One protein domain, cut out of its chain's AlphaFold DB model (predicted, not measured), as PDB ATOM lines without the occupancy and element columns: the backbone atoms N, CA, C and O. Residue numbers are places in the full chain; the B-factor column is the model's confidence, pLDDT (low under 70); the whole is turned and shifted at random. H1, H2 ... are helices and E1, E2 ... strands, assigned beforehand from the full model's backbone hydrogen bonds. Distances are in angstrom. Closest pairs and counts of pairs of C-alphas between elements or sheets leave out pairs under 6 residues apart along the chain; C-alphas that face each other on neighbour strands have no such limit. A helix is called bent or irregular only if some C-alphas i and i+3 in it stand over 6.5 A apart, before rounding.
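What this domain is: This is residues 3 to 88 of the 219 residues of an uncharacterized protein of Nissabacter sp. SGAir0207 (UniProt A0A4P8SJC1). A narrow, long sheet of three strands lies between two helices, one over each face: H2 runs along the strands over one face, while H1 slants away from the other face, so that its last residues and the turn after it, residues 25 to 31, stick out. The strands and the loops at their two ends make the long axis, and the long link from H1 to H2 passes the E1 edge of the sheet to reach the opposite face. The printed part has 86 residues with two named helices and three named strands, in the order E1, H1, H2, E2, E3; the sheet has the order E1, E2, E3 and is mixed, with E1 and E2 parallel and E2 and E3 an antiparallel hairpin. The class is mixed, helices and strands. The whole is only just loose, close to compact, with a radius of gyration of the C-alphas of 14.6 A, and elongated, with spans of 45 by 29 by 20 A.

Where its parts are: E1 is residues 3 to 9, beginning at C-alpha 3 at (212.281, 132.025, 131.476), and is 18.6 A long from first to last C-alpha. H1, residues 13 to 26, is the longest helix by residues and measures 20.0 A; its last C-alpha is at (214.191, 118.720, 120.503). H2, residues 40 to 51, measures 17.5 A; it is neither bent nor irregular, but only just: C-alphas 40 and 43 are 6.1 A apart. E2, residues 57 to 65, is the longest strand by residues, at 25.7 A. E3, residues 76 to 83, is 22.8 A long and ends at C-alpha 83 at (219.080, 130.345, 141.123).

How they stand to each other: In the sheet, E1 and E3 are edge strands and E2 is the inner strand. E1 and E2 are parallel, with 6 degrees between their directions; N 4 and O 59 are 2.9 A apart and N 61 and O 4 are 2.8 A apart, both within hydrogen-bond range. E2 and E3 form a hairpin, antiparallel at 175 degrees; N 60 and O 80 are 2.8 A apart and N 80 and O 60 are 2.9 A apart, again within hydrogen-bond range. E1, H1, H2 and E2 make a strand-helix-strand unit, two parallel neighbour strands with the helices between them along the chain. H1 is on the sheet over E1 and E2 at a height over the sheet of 10.7 A, and runs slantwise to the strands, at 54 degrees to E2 on the local plane. The closest C-alphas of E1 and H1 are those of Ser 7 and Ala 13, 6.3 A apart. H2 is on the sheet on the opposite face, over E2 at a height of 9.8 A, and runs along the strands, at 11 degrees to E2 on the local plane. H2 and E2 are near each other, with 11 pairs of C-alphas within 10 A. The closest C-alphas of E1 and H2 are those of Leu 4 and Val 43, 7.7 A apart. H1 and H2 are apart. In H1 every O i to N i+4 pair is within hydrogen-bond range; in H2, 7 of 8 are.

The domain as a whole: The C-alphas farthest apart are those of Glu 53 and Lys 71, 45.8 A, while the first and last printed C-alphas, of Ile 3 and Gln 88, are 18.8 A apart. The printed part has no cut. The link from H1 to H2, residues 27 to 39, is long, and residues 25 to 31, of which 25 and 26 belong to H1, stand free. The links from E1 to H1 and from H2 to E2 are tight, and that from E2 to E3 is short, with 10 residues. The mean pLDDT of the printed part is 91.4, and residue 69 alone is under 70.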
ATOM      1  N   ILE A   3     211.386 131.560 132.536       96.31
ATOM      2  CA  ILE A   3     212.281 132.025 131.476       96.31
ATOM      3  C   ILE A   3     211.995 133.469 131.086       96.31
ATOM      4  O   ILE A   3     210.858 133.812 130.781       96.31
ATOM      5  N   LEU A   4     213.039 134.285 131.041       96.94
ATOM      6  CA  LEU A   4     213.037 135.548 130.319       96.94
ATOM      7  C   LEU A   4     213.658 135.308 128.944       96.94
ATOM      8  O   LEU A   4     214.775 134.800 128.856       96.94
ATOM      9  N   PHE A   5     212.926 135.650 127.888       96.06
ATOM     10  CA  PHE A   5     213.416 135.576 126.517       96.06
ATOM     11  C   PHE A   5     213.411 136.975 125.912       96.06
ATOM     12  O   PHE A   5     212.341 137.564 125.742       96.06
ATOM     13  N   GLU A   6     214.594 137.485 125.589       94.44
ATOM     14  CA  GLU A   6     214.786 138.798 124.984       94.44
ATOM     15  C   GLU A   6     215.488 138.677 123.641       94.44
ATOM     16  O   GLU A   6     216.383 137.852 123.446       94.44
ATOM     17  N   SER A   7     215.072 139.505 122.687       93.06
ATOM     18  CA  SER A   7     215.641 139.439 121.353       93.06
ATOM     19  C   SER A   7     215.645 140.767 120.623       93.06
ATOM     20  O   SER A   7     214.633 141.467 120.610       93.06
ATOM     21  N   SER A   8     216.742 141.028 119.921       89.62
ATOM     22  CA  SER A   8     216.868 142.076 118.910       89.62
ATOM     23  C   SER A   8     217.184 141.404 117.576       89.62
ATOM     24  O   SER A   8     218.309 140.984 117.326       89.62
ATOM     25  N   CYS A   9     216.173 141.225 116.732       86.12
ATOM     26  CA  CYS A   9     216.299 140.546 115.445       86.12
ATOM     27  C   CYS A   9     215.383 141.223 114.422       86.12
ATOM     28  O   CYS A   9     214.383 141.837 114.788       86.12
ATOM     29  N   THR A  10     215.701 141.078 113.138       85.69
ATOM     30  CA  THR A  10     214.806 141.467 112.035       85.69
ATOM     31  C   THR A  10     213.530 140.620 111.983       85.69
ATOM     32  O   THR A  10     212.521 141.050 111.425       85.69
ATOM     33  N   LEU A  11     213.549 139.424 112.581       86.75
ATOM     34  CA  LEU A  11     212.370 138.578 112.734       86.75
ATOM     35  C   LEU A  11     211.493 139.040 113.910       86.75
ATOM     36  O   LEU A  11     212.019 139.478 114.935       86.75
ATOM     37  N   PRO A  12     210.159 138.867 113.829       88.88
ATOM     38  CA  PRO A  12     209.273 139.108 114.961       88.88
ATOM     39  C   PRO A  12     209.669 138.268 116.182       88.88
ATOM     40  O   PRO A  12     209.915 137.066 116.056       88.88
ATOM     41  N   ALA A  13     209.651 138.873 117.372       86.69
ATOM     42  CA  ALA A  13     210.073 138.226 118.619       86.69
ATOM     43  C   ALA A  13     209.346 136.894 118.894       86.69
ATOM     44  O   ALA A  13     209.970 135.928 119.323       86.69
ATOM     45  N   GLU A  14     208.048 136.809 118.585       90.88
ATOM     46  CA  GLU A  14     207.272 135.570 118.752       90.88
ATOM     47  C   GLU A  14     207.736 134.445 117.820       90.88
ATOM     48  O   GLU A  14     207.724 133.279 118.205       90.88
ATOM     49  N   HIS A  15     208.206 134.775 116.615       92.12
ATOM     50  CA  HIS A  15     208.748 133.770 115.707       92.12
ATOM     51  C   HIS A  15     210.056 133.190 116.256       92.12
ATOM     52  O   HIS A  15     210.233 131.973 116.288       92.12
ATOM     53  N   LEU A  16     210.948 134.055 116.752       90.88
ATOM     54  CA  LEU A  16     212.205 133.622 117.358       90.88
ATOM     55  C   LEU A  16     211.973 132.826 118.651       90.88
ATOM     56  O   LEU A  16     212.650 131.826 118.890       90.88
ATOM     57  N   TRP A  17     210.984 133.226 119.454       92.12
ATOM     58  CA  TRP A  17     210.557 132.486 120.639       92.12
ATOM     59  C   TRP A  17     210.104 131.062 120.294       92.12
ATOM     60  O   TRP A  17     210.570 130.111 120.922       92.12
ATOM     61  N   GLU A  18     209.251 130.885 119.280       93.12
ATOM     62  CA  GLU A  18     208.797 129.549 118.876       93.12
ATOM     63  C   GLU A  18     209.936 128.694 118.300       93.12
ATOM     64  O   GLU A  18     210.025 127.502 118.605       93.12
ATOM     65  N   MET A  19     210.866 129.294 117.547       92.19
ATOM     66  CA  MET A  19     212.079 128.601 117.093       92.19
ATOM     67  C   MET A  19     212.924 128.111 118.275       92.19
ATOM     68  O   MET A  19     213.297 126.937 118.330       92.19
ATOM     69  N   TRP A  20     213.199 128.989 119.242       91.69
ATOM     70  CA  TRP A  20     213.978 128.644 120.428       91.69
ATOM     71  C   TRP A  20     213.271 127.577 121.278       91.69
ATOM     72  O   TRP A  20     213.895 126.606 121.710       91.69
ATOM     73  N   ARG A  21     211.950 127.692 121.460       91.56
ATOM     74  CA  ARG A  21     211.133 126.713 122.190       91.56
ATOM     75  C   ARG A  21     211.131 125.346 121.506       91.56
ATOM     76  O   ARG A  21     211.216 124.327 122.189       91.56
ATOM     77  N   SER A  22     211.056 125.314 120.175       91.88
ATOM     78  CA  SER A  22     211.167 124.074 119.404       91.88
ATOM     79  C   SER A  22     212.541 123.429 119.597       91.88
ATOM     80  O   SER A  22     212.619 122.241 119.910       91.88
ATOM     81  N   ALA A  23     213.618 124.219 119.520       91.81
ATOM     82  CA  ALA A  23     214.972 123.736 119.780       91.81
ATOM     83  C   ALA A  23     215.112 123.167 121.204       91.81
ATOM     84  O   ALA A  23     215.660 122.079 121.374       91.81
ATOM     85  N   TRP A  24     214.548 123.835 122.217       91.25
ATOM     86  CA  TRP A  24     214.522 123.350 123.603       91.25
ATOM     87  C   TRP A  24     213.857 121.972 123.734       91.25
ATOM     88  O   TRP A  24     214.397 121.075 124.385       91.25
ATOM     89  N   GLN A  25     212.707 121.773 123.083       90.25
ATOM     90  CA  GLN A  25     211.981 120.499 123.106       90.25
ATOM     91  C   GLN A  25     212.740 119.377 122.387       90.25
ATOM     92  O   GLN A  25     212.754 118.241 122.861       90.25
ATOM     93  N   GLN A  26     213.403 119.690 121.271       93.62
ATOM     94  CA  GLN A  26     214.191 118.720 120.503       93.62
ATOM     95  C   GLN A  26     215.406 118.192 121.275       93.62
ATOM     96  O   GLN A  26     215.809 117.053 121.059       93.62
ATOM     97  N   GLN A  27     215.950 118.970 122.216       92.38
ATOM     98  CA  GLN A  27     217.026 118.516 123.108       92.38
ATOM     99  C   GLN A  27     216.547 117.537 124.197       92.38
ATOM    100  O   GLN A  27     217.332 117.114 125.041       92.38
ATOM    101  N   GLY A  28     215.258 117.175 124.215       88.25
ATOM    102  CA  GLY A  28     214.696 116.235 125.186       88.25
ATOM    103  C   GLY A  28     214.570 116.806 126.600       88.25
ATOM    104  O   GLY A  28     214.300 116.052 127.538       88.25
ATOM    105  N   ILE A  29     214.733 118.122 126.770       87.31
ATOM    106  CA  ILE A  29     214.667 118.787 128.070       87.31
ATOM    107  C   ILE A  29     213.206 118.834 128.538       87.31
ATOM    108  O   ILE A  29     212.364 119.512 127.952       87.31
ATOM    109  N   GLN A  30     212.900 118.096 129.608       84.31
ATOM    110  CA  GLN A  30     211.527 117.888 130.098       84.31
ATOM    111  C   GLN A  30     211.032 119.000 131.036       84.31
ATOM    112  O   GLN A  30     209.863 119.020 131.420       84.31
ATOM    113  N   GLN A  31     211.909 119.916 131.455       85.12
ATOM    114  CA  GLN A  31     211.554 120.979 132.387       85.12
ATOM    115  C   GLN A  31     210.536 121.929 131.735       85.12
ATOM    116  O   GLN A  31     210.845 122.539 130.706       85.12
ATOM    117  N   PRO A  32     209.345 122.119 132.337       86.62
ATOM    118  CA  PRO A  32     208.358 123.040 131.799       86.62
ATOM    119  C   PRO A  32     208.871 124.476 131.909       86.62
ATOM    120  O   PRO A  32     209.388 124.891 132.956       86.62
ATOM    121  N   LEU A  33     208.698 125.235 130.832       88.31
ATOM    122  CA  LEU A  33     209.088 126.635 130.736       88.31
ATOM    123  C   LEU A  33     207.870 127.540 130.902       88.31
ATOM    124  O   LEU A  33     206.875 127.388 130.195       88.31
ATOM    125  N   ALA A  34     207.972 128.495 131.819       92.75
ATOM    126  CA  ALA A  34     207.001 129.562 132.002       92.75
ATOM    127  C   ALA A  34     207.659 130.888 131.614       92.75
ATOM    128  O   ALA A  34     208.538 131.367 132.332       92.75
ATOM    129  N   ARG A  35     207.267 131.451 130.465       93.75
ATOM    130  CA  ARG A  35     207.792 132.735 129.990       93.75
ATOM    131  C   ARG A  35     207.332 133.854 130.922       93.75
ATOM    132  O   ARG A  35     206.140 133.981 131.192       93.75
ATOM    133  N   LEU A  36     208.283 134.631 131.424       95.06
ATOM    134  CA  LEU A  36     208.021 135.828 132.208       95.06
ATOM    135  C   LEU A  36     207.769 137.013 131.266       95.06
ATOM    136  O   LEU A  36     208.453 137.128 130.246       95.06
ATOM    137  N   PRO A  37     206.801 137.887 131.584       92.81
ATOM    138  CA  PRO A  37     206.678 139.179 130.926       92.81
ATOM    139  C   PRO A  37     207.776 140.141 131.412       92.81
ATOM    140  O   PRO A  37     208.391 139.911 132.453       92.81
ATOM    141  N   GLY A  38     207.959 141.248 130.692       92.38
ATOM    142  CA  GLY A  38     208.922 142.300 131.035       92.38
ATOM    143  C   GLY A  38     210.231 142.203 130.251       92.38
ATOM    144  O   GLY A  38     210.370 141.367 129.358       92.38
ATOM    145  N   THR A  39     211.165 143.101 130.563       91.75
ATOM    146  CA  THR A  39     212.458 143.239 129.877       91.75
ATOM    147  C   THR A  39     213.574 143.625 130.846       91.75
ATOM    148  O   THR A  39     213.339 144.269 131.874       91.75
ATOM    149  N   GLY A  40     214.804 143.247 130.502       93.19
ATOM    150  CA  GLY A  40     216.019 143.647 131.201       93.19
ATOM    151  C   GLY A  40     216.052 143.299 132.693       93.19
ATOM    152  O   GLY A  40     215.458 142.329 133.168       93.19
ATOM    153  N   MET A  41     216.784 144.120 133.448       95.12
ATOM    154  CA  MET A  41     217.072 143.881 134.868       95.12
ATOM    155  C   MET A  41     215.840 143.986 135.778       95.12
ATOM    156  O   MET A  41     215.820 143.347 136.828       95.12
ATOM    157  N   ALA A  42     214.793 144.712 135.365       94.81
ATOM    158  CA  ALA A  42     213.541 144.815 136.122       94.81
ATOM    159  C   ALA A  42     212.913 143.437 136.386       94.81
ATOM    160  O   ALA A  42     212.363 143.186 137.453       94.81
ATOM    161  N   VAL A  43     213.056 142.507 135.434       95.75
ATOM    162  CA  VAL A  43     212.544 141.140 135.579       95.75
ATOM    163  C   VAL A  43     213.277 140.382 136.681       95.75
ATOM    164  O   VAL A  43     212.646 139.594 137.382       95.75
ATOM    165  N   ILE A  44     214.584 140.607 136.863       94.94
ATOM    166  CA  ILE A  44     215.332 139.995 137.971       94.94
ATOM    167  C   ILE A  44     214.806 140.532 139.300       94.94
ATOM    168  O   ILE A  44     214.538 139.738 140.200       94.94
ATOM    169  N   ASP A  45     214.634 141.849 139.404       93.06
ATOM    170  CA  ASP A  45     214.146 142.506 140.616       93.06
ATOM    171  C   ASP A  45     212.761 141.978 141.035       93.06
ATOM    172  O   ASP A  45     212.592 141.431 142.127       93.06
ATOM    173  N   GLU A  46     211.798 141.998 140.109       94.31
ATOM    174  CA  GLU A  46     210.450 141.470 140.343       94.31
ATOM    175  C   GLU A  46     210.442 139.962 140.627       94.31
ATOM    176  O   GLU A  46     209.638 139.457 141.421       94.31
ATOM    177  N   TRP A  47     211.305 139.204 139.944       94.94
ATOM    178  CA  TRP A  47     211.396 137.764 140.143       94.94
ATOM    179  C   TRP A  47     211.902 137.434 141.545       94.94
ATOM    180  O   TRP A  47     211.311 136.559 142.190       94.94
ATOM    181  N   LEU A  48     212.930 138.144 142.027       90.94
ATOM    182  CA  LEU A  48     213.467 137.995 143.378       90.94
ATOM    183  C   LEU A  48     212.382 138.249 144.428       90.94
ATOM    184  O   LEU A  48     212.171 137.382 145.276       90.94
ATOM    185  N   ASP A  49     211.629 139.347 144.317       91.12
ATOM    186  CA  ASP A  49     210.560 139.680 145.269       91.12
ATOM    187  C   ASP A  49     209.477 138.589 145.347       91.12
ATOM    188  O   ASP A  49     208.997 138.241 146.425       91.12
ATOM    189  N   ARG A  50     209.121 137.976 144.212       91.75
ATOM    190  CA  ARG A  50     208.078 136.931 144.154       91.75
ATOM    191  C   ARG A  50     208.564 135.528 144.536       91.75
ATOM    192  O   ARG A  50     207.742 134.629 144.733       91.75
ATOM    193  N   HIS A  51     209.876 135.294 144.547       91.50
ATOM    194  CA  HIS A  51     210.449 133.946 144.642       91.50
ATOM    195  C   HIS A  51     211.482 133.790 145.761       91.50
ATOM    196  O   HIS A  51     212.098 132.730 145.850       91.50
ATOM    197  N   ILE A  52     211.657 134.774 146.647       87.62
ATOM    198  CA  ILE A  52     212.675 134.727 147.709       87.62
ATOM    199  C   ILE A  52     212.492 133.556 148.696       87.62
ATOM    200  O   ILE A  52     213.478 133.002 149.178       87.62
ATOM    201  N   GLU A  53     211.253 133.110 148.930       91.19
ATOM    202  CA  GLU A  53     210.914 132.098 149.949       91.19
ATOM    203  C   GLU A  53     210.888 130.642 149.443       91.19
ATOM    204  O   GLU A  53     210.711 129.711 150.228       91.19
ATOM    205  N   LYS A  54     211.063 130.400 148.138       91.81
ATOM    206  CA  LYS A  54     210.969 129.049 147.546       91.81
ATOM    207  C   LYS A  54     212.097 128.774 146.561       91.81
ATOM    208  O   LYS A  54     212.468 129.657 145.796       91.81
ATOM    209  N   LYS A  55     212.617 127.542 146.518       93.50
ATOM    210  CA  LYS A  55     213.664 127.137 145.557       93.50
ATOM    211  C   LYS A  55     213.194 127.402 144.125       93.50
ATOM    212  O   LYS A  55     212.264 126.749 143.656       93.50
ATOM    213  N   SER A  56     213.813 128.371 143.456       94.06
ATOM    214  CA  SER A  56     213.354 128.860 142.154       94.06
ATOM    215  C   SER A  56     214.519 129.105 141.213       94.06
ATOM    216  O   SER A  56     215.559 129.616 141.625       94.06
ATOM    217  N   LEU A  57     214.299 128.770 139.941       94.88
ATOM    218  CA  LEU A  57     215.235 128.997 138.845       94.88
ATOM    219  C   LEU A  57     214.615 129.928 137.804       94.88
ATOM    220  O   LEU A  57     213.447 129.750 137.429       94.88
ATOM    221  N   LEU A  58     215.430 130.860 137.325       96.25
ATOM    222  CA  LEU A  58     215.166 131.734 136.195       96.25
ATOM    223  C   LEU A  58     216.239 131.490 135.135       96.25
ATOM    224  O   LEU A  58     217.425 131.678 135.385       96.25
ATOM    225  N   LEU A  59     215.813 131.070 133.951       96.81
ATOM    226  CA  LEU A  59     216.657 131.039 132.767       96.81
ATOM    227  C   LEU A  59     216.484 132.364 132.021       96.81
ATOM    228  O   LEU A  59     215.370 132.717 131.656       96.81
ATOM    229  N   VAL A  60     217.559 133.098 131.782       97.75
ATOM    230  CA  VAL A  60     217.548 134.243 130.872       97.75
ATOM    231  C   VAL A  60     218.177 133.809 129.562       97.75
ATOM    232  O   VAL A  60     219.272 133.253 129.571       97.75
ATOM    233  N   VAL A  61     217.488 134.051 128.453       96.94
ATOM    234  CA  VAL A  61     218.000 133.871 127.095       96.94
ATOM    235  C   VAL A  61     217.863 135.199 126.375       96.94
ATOM    236  O   VAL A  61     216.752 135.698 126.216       96.94
ATOM    237  N   ALA A  62     218.984 135.759 125.935       96.56
ATOM    238  CA  ALA A  62     219.014 137.024 125.221       96.56
ATOM    239  C   ALA A  62     219.800 136.884 123.921       96.56
ATOM    240  O   ALA A  62     220.930 136.393 123.929       96.56
ATOM    241  N   ILE A  63     219.189 137.270 122.802       95.25
ATOM    242  CA  ILE A  63     219.739 137.010 121.469       95.25
ATOM    243  C   ILE A  63     219.655 138.262 120.598       95.25
ATOM    244  O   ILE A  63     218.578 138.808 120.371       95.25
ATOM    245  N   GLN A  64     220.782 138.667 120.027       93.31
ATOM    246  CA  GLN A  64     220.836 139.548 118.874       93.31
ATOM    247  C   GLN A  64     221.440 138.805 117.686       93.31
ATOM    248  O   GLN A  64     222.597 138.391 117.730       93.31
ATOM    249  N   VAL A  65     220.644 138.632 116.631       90.75
ATOM    250  CA  VAL A  65     221.027 137.927 115.399       90.75
ATOM    251  C   VAL A  65     220.490 138.702 114.207       90.75
ATOM    252  O   VAL A  65     219.344 139.159 114.234       90.75
ATOM    253  N   ALA A  66     221.312 138.820 113.166       87.25
ATOM    254  CA  ALA A  66     221.051 139.598 111.965       87.25
ATOM    255  C   ALA A  66     220.493 141.001 112.285       87.25
ATOM    256  O   ALA A  66     219.385 141.323 111.838       87.25
ATOM    257  N   PRO A  67     221.204 141.824 113.091       84.31
ATOM    258  CA  PRO A  67     220.788 143.201 113.330       84.31
ATOM    259  C   PRO A  67     220.778 143.983 112.011       84.31
ATOM    260  O   PRO A  67     221.463 143.616 111.050       84.31
ATOM    261  N   GLU A  68     220.033 145.091 111.961       79.12
ATOM    262  CA  GLU A  68     220.173 146.034 110.850       79.12
ATOM    263  C   GLU A  68     221.654 146.402 110.684       79.12
ATOM    264  O   GLU A  68     222.383 146.553 111.671       79.12
ATOM    265  N   THR A  69     222.127 146.496 109.437       68.62
ATOM    266  CA  THR A  69     223.548 146.682 109.104       68.62
ATOM    267  C   THR A  69     224.014 148.110 109.401       68.62
ATOM    268  O   THR A  69     224.396 148.867 108.506       68.62
ATOM    269  N   VAL A  70     223.952 148.501 110.668       76.56
ATOM    270  CA  VAL A  70     224.490 149.743 111.206       76.56
ATOM    271  C   VAL A  70     225.924 149.470 111.640       76.56
ATOM    272  O   VAL A  70     226.221 148.469 112.287       76.56
ATOM    273  N   LYS A  71     226.849 150.358 111.263       81.25
ATOM    274  CA  LYS A  71     228.253 150.240 111.664       81.25
ATOM    275  C   LYS A  71     228.348 150.173 113.191       81.25
ATOM    276  O   LYS A  71     227.891 151.089 113.865       81.25
ATOM    277  N   GLY A  72     229.013 149.135 113.692       85.62
ATOM    278  CA  GLY A  72     229.199 148.917 115.123       85.62
ATOM    279  C   GLY A  72     228.158 148.003 115.762       85.62
ATOM    280  O   GLY A  72     228.207 147.867 116.972       85.62
ATOM    281  N   SER A  73     227.254 147.373 115.000       90.69
ATOM    282  CA  SER A  73     226.401 146.302 115.528       90.69
ATOM    283  C   SER A  73     227.177 144.999 115.747       90.69
ATOM    284  O   SER A  73     228.179 144.730 115.080       90.69
ATOM    285  N   ALA A  74     226.692 144.192 116.686       92.81
ATOM    286  CA  ALA A  74     227.243 142.892 117.043       92.81
ATOM    287  C   ALA A  74     226.156 141.818 117.064       92.81
ATOM    288  O   ALA A  74     225.008 142.089 117.411       92.81
ATOM    289  N   GLU A  75     226.524 140.581 116.751       94.19
ATOM    290  CA  GLU A  75     225.683 139.422 117.050       94.19
ATOM    291  C   GLU A  75     226.115 138.815 118.382       94.19
ATOM    292  O   GLU A  75     227.306 138.657 118.654       94.19
ATOM    293  N   ALA A  76     225.143 138.469 119.220       95.31
ATOM    294  CA  ALA A  76     225.397 137.863 120.516       95.31
ATOM    295  C   ALA A  76     224.236 136.953 120.913       95.31
ATOM    296  O   ALA A  76     223.071 137.278 120.708       95.31
ATOM    297  N   ALA A  77     224.552 135.826 121.539       95.62
ATOM    298  CA  ALA A  77     223.573 134.973 122.193       95.62
ATOM    299  C   ALA A  77     224.077 134.660 123.599       95.62
ATOM    300  O   ALA A  77     225.199 134.184 123.775       95.62
ATOM    301  N   VAL A  78     223.253 134.946 124.598       97.31
ATOM    302  CA  VAL A  78     223.590 134.796 126.011       97.31
ATOM    303  C   VAL A  78     222.527 133.945 126.683       97.31
ATOM    304  O   VAL A  78     221.332 134.168 126.496       97.31
ATOM    305  N   ALA A  79     222.972 132.987 127.492       96.50
ATOM    306  CA  ALA A  79     222.115 132.244 128.401       96.50
ATOM    307  C   ALA A  79     222.677 132.333 129.824       96.50
ATOM    308  O   ALA A  79     223.846 132.022 130.049       96.50
ATOM    309  N   LEU A  80     221.844 132.737 130.782       97.25
ATOM    310  CA  LEU A  80     222.183 132.772 132.206       97.25
ATOM    311  C   LEU A  80     221.168 131.946 132.986       97.25
ATOM    312  O   LEU A  80     219.966 132.180 132.889       97.25
ATOM    313  N   LEU A  81     221.650 130.998 133.787       96.25
ATOM    314  CA  LEU A  81     220.811 130.276 134.734       96.25
ATOM    315  C   LEU A  81     220.987 130.889 136.122       96.25
ATOM    316  O   LEU A  81     222.031 130.736 136.751       96.25
ATOM    317  N   LEU A  82     219.952 131.575 136.589       95.81
ATOM    318  CA  LEU A  82     219.899 132.191 137.904       95.81
ATOM    319  C   LEU A  82     219.125 131.284 138.857       95.81
ATOM    320  O   LEU A  82     218.003 130.860 138.578       95.81
ATOM    321  N   GLY A  83     219.730 131.004 140.003       94.88
ATOM    322  CA  GLY A  83     219.080 130.345 141.123       94.88
ATOM    323  C   GLY A  83     218.987 131.304 142.296       94.88
ATOM    324  O   GLY A  83     219.945 132.014 142.599       94.88
ATOM    325  N   ASN A  84     217.838 131.346 142.967       93.81
ATOM    326  CA  ASN A  84     217.732 132.149 144.182       93.81
ATOM    327  C   ASN A  84     218.572 131.528 145.314       93.81
ATOM    328  O   ASN A  84     219.010 130.377 145.222       93.81
ATOM    329  N   ARG A  85     218.757 132.261 146.418       88.50
ATOM    330  CA  ARG A  85     219.588 131.832 147.561       88.50
ATOM    331  C   ARG A  85     219.314 130.395 148.024       88.50
ATOM    332  O   ARG A  85     220.239 129.677 148.380       88.50
ATOM    333  N   LEU A  86     218.058 129.952 147.980       92.06
ATOM    334  CA  LEU A  86     217.643 128.622 148.443       92.06
ATOM    335  C   LEU A  86     218.083 127.465 147.525       92.06
ATOM    336  O   LEU A  86     217.912 126.299 147.883       92.06
ATOM    337  N   THR A  87     218.627 127.760 146.343       91.88
ATOM    338  CA  THR A  87     219.119 126.755 145.384       91.88
ATOM    339  C   THR A  87     220.622 126.500 145.469       91.88
ATOM    340  O   THR A  87     221.083 125.535 144.867       91.88
ATOM    341  N   GLN A  88     221.371 127.296 146.242       84.94
ATOM    342  CA  GLN A  88     222.842 127.270 146.271       84.94
ATOM    343  C   GLN A  88     223.436 125.924 146.723       84.94
ATOM    344  O   GLN A  88     224.515 125.549 146.281       84.94
TER     345      GLN A  88